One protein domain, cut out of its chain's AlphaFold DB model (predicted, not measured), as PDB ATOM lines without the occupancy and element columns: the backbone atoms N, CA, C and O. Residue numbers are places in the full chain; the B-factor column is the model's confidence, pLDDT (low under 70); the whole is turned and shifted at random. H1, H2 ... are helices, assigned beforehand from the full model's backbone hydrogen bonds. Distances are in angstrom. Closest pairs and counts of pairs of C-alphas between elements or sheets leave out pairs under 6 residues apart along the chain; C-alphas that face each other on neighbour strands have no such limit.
ATOM      1  N   HIS A 470     -31.676 -35.370  35.257       87.50
ATOM      2  CA  HIS A 470     -31.161 -34.380  34.318       87.50
ATOM      3  C   HIS A 470     -29.634 -34.272  34.382       87.50
ATOM      4  O   HIS A 470     -28.984 -34.345  33.349       87.50
ATOM      5  N   LYS A 471     -29.049 -34.213  35.586       89.62
ATOM      6  CA  LYS A 471     -27.590 -34.204  35.750       89.62
ATOM      7  C   LYS A 471     -26.937 -35.465  35.180       89.62
ATOM      8  O   LYS A 471     -25.894 -35.363  34.559       89.62
ATOM      9  N   LEU A 472     -27.560 -36.634  35.341       88.56
ATOM     10  CA  LEU A 472     -27.052 -37.881  34.754       88.56
ATOM     11  C   LEU A 472     -27.124 -37.891  33.222       88.56
ATOM     12  O   LEU A 472     -26.248 -38.464  32.585       88.56
ATOM     13  N   LEU A 473     -28.153 -37.275  32.634       91.69
ATOM     14  CA  LEU A 473     -28.266 -37.143  31.180       91.69
ATOM     15  C   LEU A 473     -27.219 -36.169  30.631       91.69
ATOM     16  O   LEU A 473     -26.513 -36.520  29.695       91.69
ATOM     17  N   VAL A 474     -27.058 -35.006  31.272       92.69
ATOM     18  CA  VAL A 474     -26.045 -34.004  30.900       92.69
ATOM     19  C   VAL A 474     -24.631 -34.571  31.030       92.69
ATOM     20  O   VAL A 474     -23.840 -34.442  30.105       92.69
ATOM     21  N   GLU A 475     -24.320 -35.260  32.133       91.75
ATOM     22  CA  GLU A 475     -23.036 -35.958  32.289       91.75
ATOM     23  C   GLU A 475     -22.852 -37.028  31.203       91.75
ATOM     24  O   GLU A 475     -21.767 -37.171  30.649       91.75
ATOM     25  N   GLY A 476     -23.916 -37.757  30.854       92.00
ATOM     26  CA  GLY A 476     -23.891 -38.742  29.776       92.00
ATOM     27  C   GLY A 476     -23.552 -38.145  28.410       92.00
ATOM     28  O   GLY A 476     -22.835 -38.782  27.642       92.00
ATOM     29  N   ASP A 477     -24.033 -36.941  28.105       93.25
ATOM     30  CA  ASP A 477     -23.717 -36.251  26.852       93.25
ATOM     31  C   ASP A 477     -22.323 -35.612  26.881       93.25
ATOM     32  O   ASP A 477     -21.595 -35.710  25.894       93.25
ATOM     33  N   GLN A 478     -21.895 -35.087  28.033       93.69
ATOM     34  CA  GLN A 478     -20.531 -34.597  28.237       93.69
ATOM     35  C   GLN A 478     -19.486 -35.709  28.040       93.69
ATOM     36  O   GLN A 478     -18.494 -35.520  27.340       93.69
ATOM     37  N   PHE A 479     -19.723 -36.912  28.575       92.44
ATOM     38  CA  PHE A 479     -18.812 -38.038  28.347       92.44
ATOM     39  C   PHE A 479     -18.746 -38.452  26.874       92.44
ATOM     40  O   PHE A 479     -17.709 -38.928  26.417       92.44
ATOM     41  N   LYS A 480     -19.825 -38.275  26.098       90.44
ATOM     42  CA  LYS A 480     -19.786 -38.545  24.653       90.44
ATOM     43  C   LYS A 480     -18.915 -37.526  23.924       90.44
ATOM     44  O   LYS A 480     -18.134 -37.942  23.072       90.44
ATOM     45  N   SER A 481     -19.016 -36.235  24.252       94.12
ATOM     46  CA  SER A 481     -18.176 -35.206  23.625       94.12
ATOM     47  C   SER A 481     -16.701 -35.377  23.988       94.12
ATOM     48  O   SER A 481     -15.856 -35.372  23.099       94.12
ATOM     49  N   GLU A 482     -16.390 -35.639  25.259       93.44
ATOM     50  CA  GLU A 482     -15.012 -35.883  25.711       93.44
ATOM     51  C   GLU A 482     -14.411 -37.133  25.047       93.44
ATOM     52  O   GLU A 482     -13.261 -37.122  24.610       93.44
ATOM     53  N   ASN A 483     -15.194 -38.204  24.890       92.19
ATOM     54  CA  ASN A 483     -14.736 -39.398  24.179       92.19
ATOM     55  C   ASN A 483     -14.418 -39.115  22.702       92.19
ATOM     56  O   ASN A 483     -13.461 -39.681  22.175       92.19
ATOM     57  N   LEU A 484     -15.181 -38.244  22.032       94.31
ATOM     58  CA  LEU A 484     -14.883 -37.831  20.656       94.31
ATOM     59  C   LEU A 484     -13.594 -37.005  20.580       94.31
ATOM     60  O   LEU A 484     -12.777 -37.232  19.687       94.31
ATOM     61  N   GLU A 485     -13.368 -36.098  21.531       95.56
ATOM     62  CA  GLU A 485     -12.120 -35.329  21.612       95.56
ATOM     63  C   GLU A 485     -10.905 -36.226  21.863       95.56
ATOM     64  O   GLU A 485      -9.869 -36.063  21.215       95.56
ATOM     65  N   LEU A 486     -11.042 -37.220  22.746       94.25
ATOM     66  CA  LEU A 486     -10.000 -38.214  22.993       94.25
ATOM     67  C   LEU A 486      -9.698 -39.031  21.734       94.25
ATOM     68  O   LEU A 486      -8.527 -39.221  21.408       94.25
ATOM     69  N   LEU A 487     -10.718 -39.474  20.994       92.00
ATOM     70  CA  LEU A 487     -10.523 -40.180  19.723       92.00
ATOM     71  C   LEU A 487      -9.775 -39.317  18.700       92.00
ATOM     72  O   LEU A 487      -8.836 -39.800  18.069       92.00
ATOM     73  N   HIS A 488     -10.120 -38.035  18.588       94.00
ATOM     74  CA  HIS A 488      -9.426 -37.104  17.699       94.00
ATOM     75  C   HIS A 488      -7.973 -36.840  18.141       94.00
ATOM     76  O   HIS A 488      -7.071 -36.735  17.308       94.00
ATOM     77  N   LEU A 489      -7.706 -36.784  19.450       94.06
ATOM     78  CA  LEU A 489      -6.344 -36.712  19.982       94.06
ATOM     79  C   LEU A 489      -5.535 -37.966  19.618       94.06
ATOM     80  O   LEU A 489      -4.388 -37.847  19.184       94.06
ATOM     81  N   PHE A 490      -6.122 -39.159  19.756       89.75
ATOM     82  CA  PHE A 490      -5.474 -40.408  19.352       89.75
ATOM     83  C   PHE A 490      -5.175 -40.437  17.853       89.75
ATOM     84  O   PHE A 490      -4.074 -40.824  17.460       89.75
ATOM     85  N   GLU A 491      -6.105 -39.967  17.026       89.44
ATOM     86  CA  GLU A 491      -5.901 -39.844  15.585       89.44
ATOM     87  C   GLU A 491      -4.733 -38.900  15.257       89.44
ATOM     88  O   GLU A 491      -3.847 -39.262  14.481       89.44
ATOM     89  N   LYS A 492      -4.647 -37.738  15.919       92.50
ATOM     90  CA  LYS A 492      -3.512 -36.811  15.766       92.50
ATOM     91  C   LYS A 492      -2.180 -37.431  16.180       92.50
ATOM     92  O   LYS A 492      -1.176 -37.227  15.500       92.50
ATOM     93  N   LEU A 493      -2.149 -38.191  17.275       88.44
ATOM     94  CA  LEU A 493      -0.932 -38.866  17.740       88.44
ATOM     95  C   LEU A 493      -0.470 -39.972  16.778       88.44
ATOM     96  O   LEU A 493       0.738 -40.181  16.624       88.44
ATOM     97  N   LEU A 494      -1.415 -40.648  16.117       86.44
ATOM     98  CA  LEU A 494      -1.136 -41.603  15.043       86.44
ATOM     99  C   LEU A 494      -0.596 -40.893  13.795       86.44
ATOM    100  O   LEU A 494       0.452 -41.278  13.284       86.44
ATOM    101  N   GLN A 495      -1.252 -39.818  13.346       89.38
ATOM    102  CA  GLN A 495      -0.822 -39.032  12.180       89.38
ATOM    103  C   GLN A 495       0.557 -38.391  12.378       89.38
ATOM    104  O   GLN A 495       1.372 -38.374  11.458       89.38
ATOM    105  N   ALA A 496       0.857 -37.914  13.589       90.19
ATOM    106  CA  ALA A 496       2.160 -37.353  13.935       90.19
ATOM    107  C   ALA A 496       3.279 -38.412  14.009       90.19
ATOM    108  O   ALA A 496       4.443 -38.065  14.206       90.19
ATOM    109  N   GLY A 497       2.949 -39.705  13.903       87.25
ATOM    110  CA  GLY A 497       3.918 -40.794  14.010       87.25
ATOM    111  C   GLY A 497       4.583 -40.877  15.386       87.25
ATOM    112  O   GLY A 497       5.663 -41.458  15.507       87.25
ATOM    113  N   VAL A 498       3.964 -40.292  16.421       84.81
ATOM    114  CA  VAL A 498       4.407 -40.410  17.820       84.81
ATOM    115  C   VAL A 498       4.114 -41.824  18.314       84.81
ATOM    116  O   VAL A 498       4.939 -42.452  18.978       84.81
ATOM    117  N   ILE A 499       2.964 -42.368  17.912       86.56
ATOM    118  CA  ILE A 499       2.597 -43.762  18.142       86.56
ATOM    119  C   ILE A 499       2.955 -44.551  16.876       86.56
ATOM    120  O   ILE A 499       2.142 -44.709  15.976       86.56
ATOM    121  N   LYS A 500       4.205 -45.029  16.790       79.25
ATOM    122  CA  LYS A 500       4.662 -45.926  15.701       79.25
ATOM    123  C   LYS A 500       4.332 -47.399  15.940       79.25
ATOM    124  O   LYS A 500       4.578 -48.229  15.075       79.25
ATOM    125  N   GLN A 501       3.888 -47.740  17.148       75.81
ATOM    126  CA  GLN A 501       3.565 -49.116  17.504       75.81
ATOM    127  C   GLN A 501       2.154 -49.438  17.031       75.81
ATOM    128  O   GLN A 501       1.242 -48.653  17.284       75.81
ATOM    129  N   ASP A 502       1.998 -50.604  16.395       78.75
ATOM    130  CA  ASP A 502       0.690 -51.169  16.076       78.75
ATOM    131  C   ASP A 502      -0.221 -51.046  17.293       78.75
ATOM    132  O   ASP A 502       0.191 -51.326  18.427       78.75
ATOM    133  N   TRP A 503      -1.460 -50.619  17.061       74.62
ATOM    134  CA  TRP A 503      -2.466 -50.457  18.107       74.62
ATOM    135  C   TRP A 503      -2.549 -51.699  19.006       74.62
ATOM    136  O   TRP A 503      -2.639 -51.571  20.222       74.62
ATOM    137  N   ASP A 504      -2.359 -52.895  18.445       76.69
ATOM    138  CA  ASP A 504      -2.325 -54.173  19.166       76.69
ATOM    139  C   ASP A 504      -1.156 -54.320  20.156       76.69
ATOM    140  O   ASP A 504      -1.251 -55.052  21.143       76.69
ATOM    141  N   VAL A 505      -0.027 -53.650  19.917       78.00
ATOM    142  CA  VAL A 505       1.111 -53.608  20.850       78.00
ATOM    143  C   VAL A 505       0.798 -52.673  22.012       78.00
ATOM    144  O   VAL A 505       1.080 -53.015  23.161       78.00
ATOM    145  N   VAL A 506       0.174 -51.526  21.738       73.69
ATOM    146  CA  VAL A 506      -0.289 -50.592  22.778       73.69
ATOM    147  C   VAL A 506      -1.388 -51.241  23.620       73.69
ATOM    148  O   VAL A 506      -1.314 -51.220  24.848       73.69
ATOM    149  N   LYS A 507      -2.346 -51.911  22.976       76.38
ATOM    150  CA  LYS A 507      -3.450 -52.634  23.616       76.38
ATOM    151  C   LYS A 507      -2.949 -53.766  24.516       76.38
ATOM    152  O   LYS A 507      -3.380 -53.860  25.667       76.38
ATOM    153  N   ARG A 508      -1.949 -54.537  24.059       78.69
ATOM    154  CA  ARG A 508      -1.246 -55.542  24.882       78.69
ATOM    155  C   ARG A 508      -0.450 -54.927  26.032       78.69
ATOM    156  O   ARG A 508      -0.517 -55.444  27.143       78.69
ATOM    157  N   LYS A 509       0.278 -53.827  25.812       74.81
ATOM    158  CA  LYS A 509       1.044 -53.147  26.877       74.81
ATOM    159  C   LYS A 509       0.147 -52.570  27.968       74.81
ATOM    160  O   LYS A 509       0.488 -52.672  29.143       74.81
ATOM    161  N   LEU A 510      -0.990 -51.996  27.584       75.56
ATOM    162  CA  LEU A 510      -1.986 -51.452  28.507       75.56
ATOM    163  C   LEU A 510      -2.912 -52.526  29.094       75.56
ATOM    164  O   LEU A 510      -3.716 -52.206  29.964       75.56
ATOM    165  N   LYS A 511      -2.790 -53.787  28.650       81.25
ATOM    166  CA  LYS A 511      -3.638 -54.915  29.067       81.25
ATOM    167  C   LYS A 511      -5.135 -54.643  28.881       81.25
ATOM    168  O   LYS A 511      -5.956 -55.096  29.669       81.25
ATOM    169  N   LEU A 512      -5.496 -53.902  27.835       74.44
ATOM    170  CA  LEU A 512      -6.897 -53.561  27.557       74.44
ATOM    171  C   LEU A 512      -7.719 -54.774  27.092       74.44
ATOM    172  O   LEU A 512      -8.937 -54.760  27.227       74.44
ATOM    173  N   ASP A 513      -7.062 -55.820  26.582       71.25
ATOM    174  CA  ASP A 513      -7.694 -57.082  26.165       71.25
ATOM    175  C   ASP A 513      -7.736 -58.149  27.266       71.25
ATOM    176  O   ASP A 513      -8.261 -59.242  27.047       71.25
ATOM    177  N   ASP A 514      -7.189 -57.869  28.453       76.06
ATOM    178  CA  ASP A 514      -7.309 -58.789  29.580       76.06
ATOM    179  C   ASP A 514      -8.755 -58.728  30.104       76.06
ATOM    180  O   ASP A 514      -9.086 -57.971  31.020       76.06
ATOM    181  N   GLU A 515      -9.638 -59.568  29.544       67.94
ATOM    182  CA  GLU A 515     -11.014 -59.784  30.033       67.94
ATOM    183  C   GLU A 515     -11.061 -60.127  31.536       67.94
ATOM    184  O   GLU A 515     -12.096 -59.985  32.191       67.94
TER     185      GLU A 515
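Overview. This is residues 470 to 515 of the 520 residues of the protein "C3H1-type domain-containing protein" of Pichia kudriavzevii (UniProt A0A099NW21). One long helix, H1, makes the length of a flat hook; past residue 495 the backbone turns a corner through residues 496 to 502 into the short helix H2, and a tail, residues 510 to 515, follows. Residues 470 to 489 of H1 stick out as a bare arm, and residues 505 to 511 stand free too. The printed part has 46 residues, with two named helices, H1 then H2, and no named strand: all helix. It is only just extended, close to loose, with a radius of gyration of the C-alphas of 14.3 A and spans of 41 by 29 by 8 A.

Along the chain. Find C-alpha 470 at (-31.161, -34.380, 34.318); from there H1, residues 470 to 495, runs 37.8 A to C-alpha 495 at (-0.822, -39.032, 12.180). H2, residues 503 to 509, ends at C-alpha 509 at (1.044, -53.147, 26.877).

Arrangement. H1 and H2 are apart, with no C-alphas within 8 A. In both, every O i to N i+4 pair is within hydrogen-bond range.

Size, cuts and confidence. The farthest C-alphas, His 470 and Lys 500, are 42.0 A apart. The printed part has no cut, and the H1 to H2 link is short. Mean pLDDT of the printed part is 85.8; residue 515 is under 70.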